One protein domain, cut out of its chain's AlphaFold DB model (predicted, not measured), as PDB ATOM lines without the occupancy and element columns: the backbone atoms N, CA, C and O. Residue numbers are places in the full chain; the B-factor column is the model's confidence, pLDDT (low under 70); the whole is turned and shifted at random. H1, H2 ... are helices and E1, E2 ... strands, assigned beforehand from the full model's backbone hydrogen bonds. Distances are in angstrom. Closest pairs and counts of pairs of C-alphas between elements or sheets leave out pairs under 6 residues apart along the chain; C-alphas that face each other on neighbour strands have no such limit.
ATOM      1  N   SER A 246      42.335  17.253 -31.516       94.56
ATOM      2  CA  SER A 246      41.924  18.212 -32.552       94.56
ATOM      3  C   SER A 246      42.816  19.446 -32.660       94.56
ATOM      4  O   SER A 246      42.773  20.138 -33.673       94.56
ATOM      5  N   CYS A 247      43.572  19.770 -31.601       90.06
ATOM      6  CA  CYS A 247      44.336  21.016 -31.485       90.06
ATOM      7  C   CYS A 247      43.524  22.212 -32.038       90.06
ATOM      8  O   CYS A 247      42.339  22.338 -31.724       90.06
ATOM      9  N   ALA A 248      44.121  23.065 -32.875       91.12
ATOM     10  CA  ALA A 248      43.426  24.182 -33.522       91.12
ATOM     11  C   ALA A 248      42.838  23.838 -34.904       91.12
ATOM     12  O   ALA A 248      42.482  24.750 -35.638       91.12
ATOM     13  N   SER A 249      42.737  22.557 -35.286       93.62
ATOM     14  CA  SER A 249      42.098  22.184 -36.555       93.62
ATOM     15  C   SER A 249      40.588  22.122 -36.398       93.62
ATOM     16  O   SER A 249      40.039  21.244 -35.724       93.62
ATOM     17  N   GLU A 250      39.916  23.058 -37.053       92.06
ATOM     18  CA  GLU A 250      38.468  23.061 -37.133       92.06
ATOM     19  C   GLU A 250      37.946  21.913 -37.999       92.06
ATOM     20  O   GLU A 250      36.971  21.260 -37.631       92.06
ATOM     21  N   GLU A 251      38.625  21.594 -39.098       93.94
ATOM     22  CA  GLU A 251      38.242  20.496 -39.982       93.94
ATOM     23  C   GLU A 251      38.261  19.152 -39.260       93.94
ATOM     24  O   GLU A 251      37.365  18.339 -39.481       93.94
ATOM     25  N   VAL A 252      39.226  18.916 -38.360       96.62
ATOM     26  CA  VAL A 252      39.210  17.725 -37.499       96.62
ATOM     27  C   VAL A 252      37.956  17.719 -36.629       96.62
ATOM     28  O   VAL A 252      37.251  16.716 -36.597       96.62
ATOM     29  N   ARG A 253      37.611  18.831 -35.969       95.44
ATOM     30  CA  ARG A 253      36.380  18.894 -35.160       95.44
ATOM     31  C   ARG A 253      35.140  18.607 -36.009       95.44
ATOM     32  O   ARG A 253      34.319  17.785 -35.618       95.44
ATOM     33  N   ASN A 254      35.034  19.222 -37.182       94.25
ATOM     34  CA  ASN A 254      33.844  19.142 -38.026       94.25
ATOM     35  C   ASN A 254      33.690  17.801 -38.755       94.25
ATOM     36  O   ASN A 254      32.559  17.363 -38.955       94.25
ATOM     37  N   LEU A 255      34.785  17.157 -39.171       96.06
ATOM     38  CA  LEU A 255      34.742  15.922 -39.963       96.06
ATOM     39  C   LEU A 255      34.983  14.661 -39.130       96.06
ATOM     40  O   LEU A 255      34.323  13.657 -39.371       96.06
ATOM     41  N   ILE A 256      35.919  14.701 -38.179       97.56
ATOM     42  CA  ILE A 256      36.236  13.556 -37.311       97.56
ATOM     43  C   ILE A 256      35.312  13.546 -36.096       97.56
ATOM     44  O   ILE A 256      34.828  12.487 -35.712       97.56
ATOM     45  N   GLY A 257      34.996  14.713 -35.525       96.69
ATOM     46  CA  GLY A 257      34.103  14.786 -34.369       96.69
ATOM     47  C   GLY A 257      32.725  14.175 -34.631       96.69
ATOM     48  O   GLY A 257      32.236  13.421 -33.797       96.69
ATOM     49  N   LYS A 258      32.149  14.404 -35.820       95.94
ATOM     50  CA  LYS A 258      30.831  13.868 -36.213       95.94
ATOM     51  C   LYS A 258      30.753  12.345 -36.271       95.94
ATOM     52  O   LYS A 258      29.657  11.815 -36.168       95.94
ATOM     53  N   GLU A 259      31.879  11.656 -36.426       94.94
ATOM     54  CA  GLU A 259      31.936  10.189 -36.538       94.94
ATOM     55  C   GLU A 259      32.678   9.533 -35.376       94.94
ATOM     56  O   GLU A 259      32.833   8.317 -35.330       94.94
ATOM     57  N   SER A 260      33.137  10.331 -34.415       97.75
ATOM     58  CA  SER A 260      33.776   9.801 -33.220       97.75
ATOM     59  C   SER A 260      32.761   9.099 -32.323       97.75
ATOM     60  O   SER A 260      31.609   9.521 -32.217       97.75
ATOM     61  N   ILE A 261      33.207   8.036 -31.658       98.38
ATOM     62  CA  ILE A 261      32.422   7.327 -30.645       98.38
ATOM     63  C   ILE A 261      32.438   8.130 -29.345       98.38
ATOM     64  O   ILE A 261      31.432   8.256 -28.654       98.38
ATOM     65  N   LEU A 262      33.596   8.696 -29.004       98.38
ATOM     66  CA  LEU A 262      33.799   9.436 -27.769       98.38
ATOM     67  C   LEU A 262      34.590  10.718 -28.031       98.38
ATOM     68  O   LEU A 262      35.659  10.685 -28.637       98.38
ATOM     69  N   GLN A 263      34.099  11.831 -27.490       97.94
ATOM     70  CA  GLN A 263      34.855  13.066 -27.319       97.94
ATOM     71  C   GLN A 263      35.240  13.236 -25.845       97.94
ATOM     72  O   GLN A 263      34.392  13.174 -24.958       97.94
ATOM     73  N   ILE A 264      36.511  13.518 -25.572       96.25
ATOM     74  CA  ILE A 264      37.000  13.873 -24.236       96.25
ATOM     75  C   ILE A 264      37.364  15.354 -24.222       96.25
ATOM     76  O   ILE A 264      38.186  15.809 -25.016       96.25
ATOM     77  N   SER A 265      36.784  16.082 -23.268       92.25
ATOM     78  CA  SER A 265      36.892  17.530 -23.102       92.25
ATOM     79  C   SER A 265      36.291  18.345 -24.261       92.25
ATOM     80  O   SER A 265      36.254  17.941 -25.423       92.25
ATOM     81  N   LYS A 266      35.792  19.540 -23.926       90.94
ATOM     82  CA  LYS A 266      35.282  20.508 -24.910       90.94
ATOM     83  C   LYS A 266      36.333  21.551 -25.313       90.94
ATOM     84  O   LYS A 266      36.292  22.058 -26.421       90.94
ATOM     85  N   ALA A 267      37.276  21.872 -24.421       88.25
ATOM     86  CA  ALA A 267      38.275  22.920 -24.659       88.25
ATOM     87  C   ALA A 267      39.427  22.433 -25.547       88.25
ATOM     88  O   ALA A 267      39.870  23.140 -26.439       88.25
ATOM     89  N   ILE A 268      39.908  21.211 -25.325       87.94
ATOM     90  CA  ILE A 268      40.830  20.529 -26.240       87.94
ATOM     91  C   ILE A 268      40.202  19.174 -26.531       87.94
ATOM     92  O   ILE A 268      40.384  18.254 -25.730       87.94
ATOM     93  N   PRO A 269      39.397  19.069 -27.598       94.44
ATOM     94  CA  PRO A 269      38.755  17.818 -27.954       94.44
ATOM     95  C   PRO A 269      39.771  16.720 -28.278       94.44
ATOM     96  O   PRO A 269      40.678  16.901 -29.101       94.44
ATOM     97  N   VAL A 270      39.581  15.568 -27.639       97.62
ATOM     98  CA  VAL A 270      40.193  14.294 -28.025       97.62
ATOM     99  C   VAL A 270      39.086  13.405 -28.562       97.62
ATOM    100  O   VAL A 270      38.150  13.095 -27.831       97.62
ATOM    101  N   PHE A 271      39.180  13.017 -29.826       98.56
ATOM    102  CA  PHE A 271      38.204  12.159 -30.486       98.56
ATOM    103  C   PHE A 271      38.710  10.725 -30.532       98.56
ATOM    104  O   PHE A 271      39.846  10.482 -30.935       98.56
ATOM    105  N   VAL A 272      37.864   9.781 -30.140       98.62
ATOM    106  CA  VAL A 272      38.123   8.342 -30.199       98.62
ATOM    107  C   VAL A 272      37.244   7.741 -31.287       98.62
ATOM    108  O   VAL A 272      36.029   7.936 -31.273       98.62
ATOM    109  N   LEU A 273      37.862   7.038 -32.233       98.38
ATOM    110  CA  LEU A 273      37.224   6.587 -33.474       98.38
ATOM    111  C   LEU A 273      37.000   5.076 -33.528       98.38
ATOM    112  O   LEU A 273      36.139   4.616 -34.269       98.38
ATOM    113  N   THR A 274      37.761   4.299 -32.757       97.88
ATOM    114  CA  THR A 274      37.737   2.833 -32.838       97.88
ATOM    115  C   THR A 274      37.580   2.184 -31.466       97.88
ATOM    116  O   THR A 274      37.885   2.782 -30.427       97.88
ATOM    117  N   GLN A 275      37.175   0.909 -31.457       97.44
ATOM    118  CA  GLN A 275      37.177   0.082 -30.245       97.44
ATOM    119  C   GLN A 275      38.585  -0.025 -29.630       97.44
ATOM    120  O   GLN A 275      38.726  -0.022 -28.408       97.44
ATOM    121  N   GLY A 276      39.637  -0.079 -30.456       97.25
ATOM    122  CA  GLY A 276      41.028  -0.048 -29.990       97.25
ATOM    123  C   GLY A 276      41.342   1.245 -29.233       97.25
ATOM    124  O   GLY A 276      41.862   1.204 -28.115       97.25
ATOM    125  N   GLY A 277      40.926   2.389 -29.780       97.94
ATOM    126  CA  GLY A 277      41.037   3.683 -29.109       97.94
ATOM    127  C   GLY A 277      40.282   3.727 -27.774       97.94
ATOM    128  O   GLY A 277      40.849   4.150 -26.764       97.94
ATOM    129  N   LEU A 278      39.041   3.224 -27.727       97.69
ATOM    130  CA  LEU A 278      38.261   3.124 -26.483       97.69
ATOM    131  C   LEU A 278      38.949   2.230 -25.452       97.69
ATOM    132  O   LEU A 278      39.027   2.585 -24.273       97.69
ATOM    133  N   ASN A 279      39.496   1.095 -25.890       97.06
ATOM    134  CA  ASN A 279      40.232   0.180 -25.028       97.06
ATOM    135  C   ASN A 279      41.433   0.877 -24.382       97.06
ATOM    136  O   ASN A 279      41.601   0.746 -23.168       97.06
ATOM    137  N   LEU A 280      42.213   1.658 -25.133       98.12
ATOM    138  CA  LEU A 280      43.339   2.422 -24.585       98.12
ATOM    139  C   LEU A 280      42.868   3.503 -23.606       98.12
ATOM    140  O   LEU A 280      43.340   3.550 -22.467       98.12
ATOM    141  N   VAL A 281      41.888   4.322 -24.002       96.94
ATOM    142  CA  VAL A 281      41.323   5.393 -23.160       96.94
ATOM    143  C   VAL A 281      40.720   4.844 -21.868       96.94
ATOM    144  O   VAL A 281      40.858   5.466 -20.814       96.94
ATOM    145  N   SER A 282      40.117   3.651 -21.900       96.44
ATOM    146  CA  SER A 282      39.573   2.991 -20.708       96.44
ATOM    147  C   SER A 282      40.627   2.768 -19.618       96.44
ATOM    148  O   SER A 282      40.307   2.785 -18.428       96.44
ATOM    149  N   GLY A 283      41.901   2.620 -20.001       95.38
ATOM    150  CA  GLY A 283      43.027   2.537 -19.076       95.38
ATOM    151  C   GLY A 283      43.254   3.819 -18.284       95.38
ATOM    152  O   GLY A 283      43.664   3.760 -17.126       95.38
ATOM    153  N   TYR A 284      42.920   4.971 -18.852       95.50
ATOM    154  CA  TYR A 284      43.019   6.257 -18.172       95.50
ATOM    155  C   TYR A 284      41.831   6.527 -17.229       95.50
ATOM    156  O   TYR A 284      41.880   7.453 -16.426       95.50
ATOM    157  N   SER A 285      40.780   5.701 -17.271       95.06
ATOM    158  CA  SER A 285      39.567   5.883 -16.471       95.06
ATOM    159  C   SER A 285      39.515   5.039 -15.188       95.06
ATOM    160  O   SER A 285      40.101   3.951 -15.121       95.06
ATOM    161  N   SER A 286      38.747   5.496 -14.190       92.69
ATOM    162  CA  SER A 286      38.286   4.675 -13.055       92.69
ATOM    163  C   SER A 286      37.163   3.700 -13.422       92.69
ATOM    164  O   SER A 286      36.998   2.681 -12.756       92.69
ATOM    165  N   LYS A 287      36.405   3.956 -14.497       93.56
ATOM    166  CA  LYS A 287      35.287   3.110 -14.955       93.56
ATOM    167  C   LYS A 287      35.665   2.366 -16.240       93.56
ATOM    168  O   LYS A 287      35.014   2.493 -17.272       93.56
ATOM    169  N   LYS A 288      36.738   1.569 -16.173       93.62
ATOM    170  CA  LYS A 288      37.320   0.852 -17.325       93.62
ATOM    171  C   LYS A 288      36.286   0.039 -18.117       93.62
ATOM    172  O   LYS A 288      36.194   0.207 -19.327       93.62
ATOM    173  N   GLN A 289      35.504  -0.815 -17.448       95.00
ATOM    174  CA  GLN A 289      34.539  -1.689 -18.135       95.00
ATOM    175  C   GLN A 289      33.400  -0.908 -18.792       95.00
ATOM    176  O   GLN A 289      32.997  -1.237 -19.901       95.00
ATOM    177  N   LEU A 290      32.957   0.183 -18.159       94.88
ATOM    178  CA  LEU A 290      31.949   1.072 -18.731       94.88
ATOM    179  C   LEU A 290      32.413   1.663 -20.067       94.88
ATOM    180  O   LEU A 290      31.644   1.662 -21.017       94.88
ATOM    181  N   LEU A 291      33.662   2.145 -20.152       95.75
ATOM    182  CA  LEU A 291      34.185   2.722 -21.397       95.75
ATOM    183  C   LEU A 291      34.458   1.675 -22.481       95.75
ATOM    184  O   LEU A 291      34.323   1.978 -23.661       95.75
ATOM    185  N   LYS A 292      34.838   0.454 -22.095       94.62
ATOM    186  CA  LYS A 292      35.044  -0.640 -23.053       94.62
ATOM    187  C   LYS A 292      33.743  -1.123 -23.685       94.62
ATOM    188  O   LYS A 292      33.760  -1.472 -24.858       94.62
ATOM    189  N   GLY A 293      32.661  -1.146 -22.907       95.06
ATOM    190  CA  GLY A 293      31.342  -1.625 -23.324       95.06
ATOM    191  C   GLY A 293      30.408  -0.535 -23.850       95.06
ATOM    192  O   GLY A 293      29.195  -0.713 -23.790       95.06
ATOM    193  N   LEU A 294      30.934   0.611 -24.297       96.75
ATOM    194  CA  LEU A 294      30.098   1.624 -24.939       96.75
ATOM    195  C   LEU A 294      29.539   1.099 -26.261       96.75
ATOM    196  O   LEU A 294      30.231   0.420 -27.016       96.75
ATOM    197  N   ASP A 295      28.289   1.451 -26.543       96.12
ATOM    198  CA  ASP A 295      27.639   1.116 -27.803       96.12
ATOM    199  C   ASP A 295      28.262   1.948 -28.928       96.12
ATOM    200  O   ASP A 295      28.108   3.169 -28.971       96.12
ATOM    201  N   LEU A 296      28.957   1.285 -29.851       95.56
ATOM    202  CA  LEU A 296      29.672   1.933 -30.953       95.56
ATOM    203  C   LEU A 296      28.746   2.642 -31.950       95.56
ATOM    204  O   LEU A 296      29.225   3.429 -32.761       95.56
ATOM    205  N   LYS A 297      27.430   2.388 -31.896       94.94
ATOM    206  CA  LYS A 297      26.425   3.101 -32.700       94.94
ATOM    207  C   LYS A 297      26.018   4.441 -32.081       94.94
ATOM    208  O   LYS A 297      25.319   5.224 -32.723       94.94
ATOM    209  N   LYS A 298      26.419   4.707 -30.836       96.81
ATOM    210  CA  LYS A 298      26.131   5.944 -30.105       96.81
ATOM    211  C   LYS A 298      27.385   6.791 -29.967       96.81
ATOM    212  O   LYS A 298      28.512   6.339 -30.139       96.81
ATOM    213  N   GLN A 299      27.152   8.048 -29.616       97.75
ATOM    214  CA  GLN A 299      28.204   9.017 -29.378       97.75
ATOM    215  C   GLN A 299      28.175   9.506 -27.937       97.75
ATOM    216  O   GLN A 299      27.109   9.693 -27.338       97.75
ATOM    217  N   TYR A 300      29.362   9.711 -27.380       97.56
ATOM    218  CA  TYR A 300      29.552  10.012 -25.972       97.56
ATOM    219  C   TYR A 300      30.467  11.215 -25.776       97.56
ATOM    220  O   TYR A 300      31.433  11.424 -26.504       97.56
ATOM    221  N   LEU A 301      30.205  11.984 -24.728       97.19
ATOM    222  CA  LEU A 301      31.065  13.063 -24.272       97.19
ATOM    223  C   LEU A 301      31.528  12.770 -22.849       97.19
ATOM    224  O   LEU A 301      30.704  12.522 -21.973       97.19
ATOM    225  N   ILE A 302      32.833  12.890 -22.605       96.25
ATOM    226  CA  ILE A 302      33.385  13.075 -21.262       96.25
ATOM    227  C   ILE A 302      33.749  14.546 -21.089       96.25
ATOM    228  O   ILE A 302      34.643  15.059 -21.764       96.25
ATOM    229  N   SER A 303      33.079  15.244 -20.172       93.62
ATOM    230  CA  SER A 303      33.400  16.642 -19.860       93.62
ATOM    231  C   SER A 303      33.181  16.966 -18.385       93.62
ATOM    232  O   SER A 303      32.455  16.259 -17.697       93.62
ATOM    233  N   GLY A 304      33.779  18.051 -17.893       89.12
ATOM    234  CA  GLY A 304      33.617  18.490 -16.497       89.12
ATOM    235  C   GLY A 304      32.238  19.040 -16.154       89.12
ATOM    236  O   GLY A 304      31.993  19.384 -15.008       89.12
ATOM    237  N   THR A 305      31.348  19.154 -17.138       84.94
ATOM    238  CA  THR A 305      29.967  19.596 -16.946       84.94
ATOM    239  C   THR A 305      29.028  18.443 -17.262       84.94
ATOM    240  O   THR A 305      29.152  17.846 -18.333       84.94
ATOM    241  N   ASN A 306      28.078  18.164 -16.371       81.62
ATOM    242  CA  ASN A 306      27.035  17.175 -16.610       81.62
ATOM    243  C   ASN A 306      26.018  17.730 -17.620       81.62
ATOM    244  O   ASN A 306      25.197  18.576 -17.282       81.62
ATOM    245  N   ILE A 307      26.110  17.308 -18.882       75.62
ATOM    246  CA  ILE A 307      25.167  17.749 -19.917       75.62
ATOM    247  C   ILE A 307      23.880  16.935 -19.793       75.62
ATOM    248  O   ILE A 307      23.926  15.705 -19.837       75.62
ATOM    249  N   GLY A 308      22.746  17.631 -19.660       69.81
ATOM    250  CA  GLY A 308      21.415  17.019 -19.575       69.81
ATOM    251  C   GLY A 308      21.135  16.282 -18.262       69.81
ATOM    252  O   GLY A 308      20.262  15.426 -18.244       69.81
ATOM    253  N   ASN A 309      21.900  16.562 -17.196       71.81
ATOM    254  CA  ASN A 309      21.789  16.000 -15.837       71.81
ATOM    255  C   ASN A 309      21.858  14.463 -15.682       71.81
ATOM    256  O   ASN A 309      21.949  13.983 -14.557       71.81
ATOM    257  N   ASN A 310      21.962  13.695 -16.769       78.62
ATOM    258  CA  ASN A 310      21.974  12.225 -16.755       78.62
ATOM    259  C   ASN A 310      23.371  11.600 -16.956       78.62
ATOM    260  O   ASN A 310      23.501  10.404 -17.222       78.62
ATOM    261  N   GLY A 311      24.436  12.398 -16.876       85.19
ATOM    262  CA  GLY A 311      25.811  11.936 -17.041       85.19
ATOM    263  C   GLY A 311      26.302  11.081 -15.872       85.19
ATOM    264  O   GLY A 311      26.122  11.417 -14.702       85.19
ATOM    265  N   LYS A 312      27.001   9.987 -16.181       92.94
ATOM    266  CA  LYS A 312      27.642   9.130 -15.175       92.94
ATOM    267  C   LYS A 312      28.971   9.744 -14.744       92.94
ATOM    268  O   LYS A 312      29.844   9.962 -15.585       92.94
ATOM    269  N   LYS A 313      29.153   9.976 -13.440       94.94
ATOM    270  CA  LYS A 313      30.440  10.426 -12.883       94.94
ATOM    271  C   LYS A 313      31.559   9.443 -13.230       94.94
ATOM    272  O   LYS A 313      31.401   8.224 -13.106       94.94
ATOM    273  N   ILE A 314      32.695   9.980 -13.652       95.12
ATOM    274  CA  ILE A 314      33.857   9.210 -14.086       95.12
ATOM    275  C   ILE A 314      35.142   9.967 -13.751       95.12
ATOM    276  O   ILE A 314      35.230  11.175 -13.957       95.12
ATOM    277  N   MET A 315      36.161   9.254 -13.266       94.44
ATOM    278  CA  MET A 315      37.502   9.822 -13.100       94.44
ATOM    279  C   MET A 315      38.354   9.467 -14.312       94.44
ATOM    280  O   MET A 315      38.359   8.313 -14.744       94.44
ATOM    281  N   MET A 316      39.086  10.446 -14.836       94.00
ATOM    282  CA  MET A 316      40.031  10.334 -15.947       94.00
ATOM    283  C   MET A 316      41.411  10.811 -15.474       94.00
ATOM    284  O   MET A 316      41.703  12.008 -15.451       94.00
ATOM    285  N   GLY A 317      42.266   9.879 -15.056       91.19
ATOM    286  CA  GLY A 317      43.499  10.184 -14.333       91.19
ATOM    287  C   GLY A 317      43.197  10.893 -13.012       91.19
ATOM    288  O   GLY A 317      42.603  10.299 -12.119       91.19
ATOM    289  N   ASN A 318      43.584  12.163 -12.900       88.81
ATOM    290  CA  ASN A 318      43.316  13.025 -11.742       88.81
ATOM    291  C   ASN A 318      42.168  14.028 -11.973       88.81
ATOM    292  O   ASN A 318      42.042  14.997 -11.231       88.81
ATOM    293  N   TYR A 319      41.369  13.831 -13.021       87.62
ATOM    294  CA  TYR A 319      40.289  14.733 -13.403       87.62
ATOM    295  C   TYR A 319      38.926  14.062 -13.228       87.62
ATOM    296  O   TYR A 319      38.698  12.993 -13.795       87.62
ATOM    297  N   GLU A 320      38.020  14.692 -12.484       92.50
ATOM    298  CA  GLU A 320      36.614  14.282 -12.431       92.50
ATOM    299  C   GLU A 320      35.847  14.848 -13.632       92.50
ATOM    300  O   GLU A 320      35.999  16.013 -14.007       92.50
ATOM    301  N   GLY A 321      34.997  14.020 -14.234       93.38
ATOM    302  CA  GLY A 321      34.064  14.443 -15.264       93.38
ATOM    303  C   GLY A 321      32.803  13.592 -15.290       93.38
ATOM    304  O   GLY A 321      32.573  12.724 -14.448       93.38
ATOM    305  N   TYR A 322      31.990  13.840 -16.306       95.50
ATOM    306  CA  TYR A 322      30.726  13.165 -16.554       95.50
ATOM    307  C   TYR A 322      30.757  12.558 -17.947       95.50
ATOM    308  O   TYR A 322      31.082  13.252 -18.911       95.50
ATOM    309  N   LEU A 323      30.425  11.273 -18.033       96.31
ATOM    310  CA  LEU A 323      30.172  10.559 -19.274       96.31
ATOM    311  C   LEU A 323      28.681  10.663 -19.614       96.31
ATOM    312  O   LEU A 323      27.852  10.097 -18.901       96.31
ATOM    313  N   SER A 324      28.359  11.323 -20.720       95.56
ATOM    314  CA  SER A 324      26.986  11.497 -21.209       95.56
ATOM    315  C   SER A 324      26.871  11.044 -22.661       95.56
ATOM    316  O   SER A 324      27.822  11.186 -23.428       95.56
ATOM    317  N   VAL A 325      25.703  10.540 -23.064       95.56
ATOM    318  CA  VAL A 325      25.368  10.388 -24.491       95.56
ATOM    319  C   VAL A 325      25.187  11.786 -25.083       95.56
ATOM    320  O   VAL A 325      24.527  12.629 -24.478       95.56
ATOM    321  N   SER A 326      25.801  12.067 -26.230       94.94
ATOM    322  CA  SER A 326      25.743  13.393 -26.852       94.94
ATOM    323  C   SER A 326      26.062  13.328 -28.338       94.94
ATOM    324  O   SER A 326      26.912  12.545 -28.746       94.94
ATOM    325  N   LYS A 327      25.426  14.187 -29.142       95.81
ATOM    326  CA  LYS A 327      25.774  14.361 -30.556       95.81
ATOM    327  C   LYS A 327      27.100  15.111 -30.665       95.81
ATOM    328  O   LYS A 327      27.229  16.219 -30.146       95.81
ATOM    329  N   LEU A 328      28.077  14.516 -31.344       96.62
ATOM    330  CA  LEU A 328      29.420  15.075 -31.481       96.62
ATOM    331  C   LEU A 328      29.590  15.810 -32.829       96.62
ATOM    332  O   LEU A 328      28.899  15.497 -33.802       96.62
ATOM    333  N   PRO A 329      30.514  16.785 -32.927       96.69
ATOM    334  CA  PRO A 329      31.321  17.335 -31.838       96.69
ATOM    335  C   PRO A 329      30.506  18.259 -30.924       96.69
ATOM    336  O   PRO A 329      29.721  19.082 -31.393       96.69
ATOM    337  N   VAL A 330      30.776  18.215 -29.621       95.06
ATOM    338  CA  VAL A 330      30.303  19.253 -28.697       95.06
ATOM    339  C   VAL A 330      31.327  20.377 -28.668       95.06
ATOM    340  O   VAL A 330      32.463  20.178 -28.223       95.06
ATOM    341  N   ARG A 331      30.923  21.555 -29.151       93.25
ATOM    342  CA  ARG A 331      31.806  22.717 -29.304       93.25
ATOM    343  C   ARG A 331      31.946  23.534 -28.016       93.25
ATOM    344  O   ARG A 331      31.125  23.448 -27.101       93.25
ATOM    345  N   SER A 332      33.002  24.341 -27.936       90.19
ATOM    346  CA  SER A 332      33.221  25.301 -26.847       90.19
ATOM    347  C   SER A 332      33.878  26.591 -27.323       90.19
ATOM    348  O   SER A 332      34.804  26.574 -28.125       90.19
ATOM    349  N   SER A 333      33.498  27.713 -26.708       87.06
ATOM    350  CA  SER A 333      34.193  29.001 -26.853       87.06
ATOM    351  C   SER A 333      35.647  28.989 -26.354       87.06
ATOM    352  O   SER A 333      36.401  29.918 -26.635       87.06
ATOM    353  N   ARG A 334      36.056  27.940 -25.623       87.75
ATOM    354  CA  ARG A 334      37.427  27.719 -25.131       87.75
ATOM    355  C   ARG A 334      38.254  26.801 -26.039       87.75
ATOM    356  O   ARG A 334      39.294  26.304 -25.609       87.75
ATOM    357  N   GLU A 335      37.791  26.521 -27.252       89.94
ATOM    358  CA  GLU A 335      38.582  25.796 -28.248       89.94
ATOM    359  C   GLU A 335      39.782  26.618 -28.727       89.94
ATOM    360  O   GLU A 335      39.703  27.845 -28.743       89.94
ATOM    361  N   PRO A 336      40.888  25.982 -29.158       88.31
ATOM    362  CA  PRO A 336      42.000  26.714 -29.736       88.31
ATOM    363  C   PRO A 336      41.576  27.346 -31.068       88.31
ATOM    364  O   PRO A 336      40.997  26.656 -31.916       88.31
ATOM    365  N   ARG A 337      41.911  28.624 -31.258       87.19
ATOM    366  CA  ARG A 337      41.552  29.412 -32.442       87.19
ATOM    367  C   ARG A 337      42.789  29.917 -33.163       87.19
ATOM    368  O   ARG A 337      43.738  30.388 -32.532       87.19
ATOM    369  N   LEU A 338      42.770  29.784 -34.483       86.69
ATOM    370  CA  LEU A 338      43.707  30.467 -35.363       86.69
ATOM    371  C   LEU A 338      43.159  31.857 -35.666       86.69
ATOM    372  O   LEU A 338      41.956  32.072 -35.580       86.69
ATOM    373  N   ILE A 339      44.045  32.774 -36.021       82.94
ATOM    374  CA  ILE A 339      43.636  34.072 -36.554       82.94
ATOM    375  C   ILE A 339      42.990  33.809 -37.907       82.94
ATOM    376  O   ILE A 339      43.564  33.082 -38.728       82.94
ATOM    377  N   GLU A 340      41.809  34.377 -38.130       65.38
ATOM    378  CA  GLU A 340      41.215  34.409 -39.461       65.38
ATOM    379  C   GLU A 340      42.191  35.134 -40.386       65.38
ATOM    380  O   GLU A 340      42.591  36.269 -40.133       65.38
ATOM    381  N   ARG A 341      42.664  34.439 -41.423       52.09
ATOM    382  CA  ARG A 341      43.410  35.114 -42.480       52.09
ATOM    383  C   ARG A 341      42.395  36.002 -43.190       52.09
ATOM    384  O   ARG A 341      41.500  35.451 -43.824       52.09
ATOM    385  N   VAL A 342      42.515  37.315 -42.997       32.75
ATOM    386  CA  VAL A 342      41.861  38.316 -43.849       32.75
ATOM    387  C   VAL A 342      42.316  38.102 -45.285       32.75
ATOM    388  O   VAL A 342      43.529  37.823 -45.466       32.75
TER     389      VAL A 342
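What this domain is: This is residues 246 to 342 of the 342 residues of an uncharacterized protein of Elusimicrobia bacterium RIFOXYD2_FULL_34_15 (UniProt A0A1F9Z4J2). A small, strongly twisted sheet of five strands makes the core, with H2 and the short H3 packed together at one side, H1 grazing the sheet by E2, and a tail after E5 whose last residues, up to Val 342, reach far out and make much of the length. The printed part has 97 residues, with three named helices and five named strands in the order H1 E1 E2 H2 H3 E3 E4 E5. The mixed sheet runs E2 E1 E3 E5 E4. The class is mixed, helices and strands, with under half of the residues in named elements. The whole is compact, with a radius of gyration of the C-alphas of 13.3 A, and spans 48 by 24 by 23 A.

How they stand to each other: H1, residues 250 to 259, is on the sheet but only grazes it, with its residues 252 to 259. Its closest C-alphas to E2, residues 270 to 272, are those of Gly 257 and Phe 271, 6.2 A apart. E1, residues 262 to 264, and E2 form an antiparallel hairpin, with N 264 and O 270 within hydrogen-bond range at 2.8 A. H2, residues 275 to 284, is on one face of the sheet, two layers of helix and strands, at a height over the sheet of 7.3 A. It lies over none of the strands, but only just, with 2 of its C-alphas falling on E1. H2 touches H3, residues 288 to 292; their closest C-alphas, of Ser 282 and Lys 288, are 4.6 A apart. H3 only grazes the sheet, with its residues 288 to 291. E3, residues 300 to 303, is parallel to E1 at 8 degrees, with N 302 and O 263 at 2.8 A. E5, residues 319 to 325, is antiparallel to E3 at 151 degrees, with N 301 and O 324 at 2.8 A. E4, residues 312 to 316, forms a hairpin with E5, with N 314 and O 321 at 2.9 A. H1 and H2 are apart. Every O i to N i+4 pair is within hydrogen-bond range in H3, but 4 of 6 in H1 and 4 of 6 in H2.

Where its parts are: H1 begins at C-alpha 250 (38.468, 23.061, -37.133) and is 14.4 A long. E1 is 6.5 A and E2 6.7 A long. H2 is 14.8 A long, H3 6.3 A. E3 is 9.8 A and E4 12.5 A long. E5 is the longest strand, 19.1 A, and ends at C-alpha 325 (25.368, 10.388, -24.491).

The domain as a whole: The C-alphas of Gln 289 and Val 342 are the two farthest apart, 48.1 A. The printed part has no cut, and no link between named elements is long. Residues 326 to 342 hold no named element. The mean pLDDT of the printed part is 91.8; residue 308 and residues 340 to 342 are under 70.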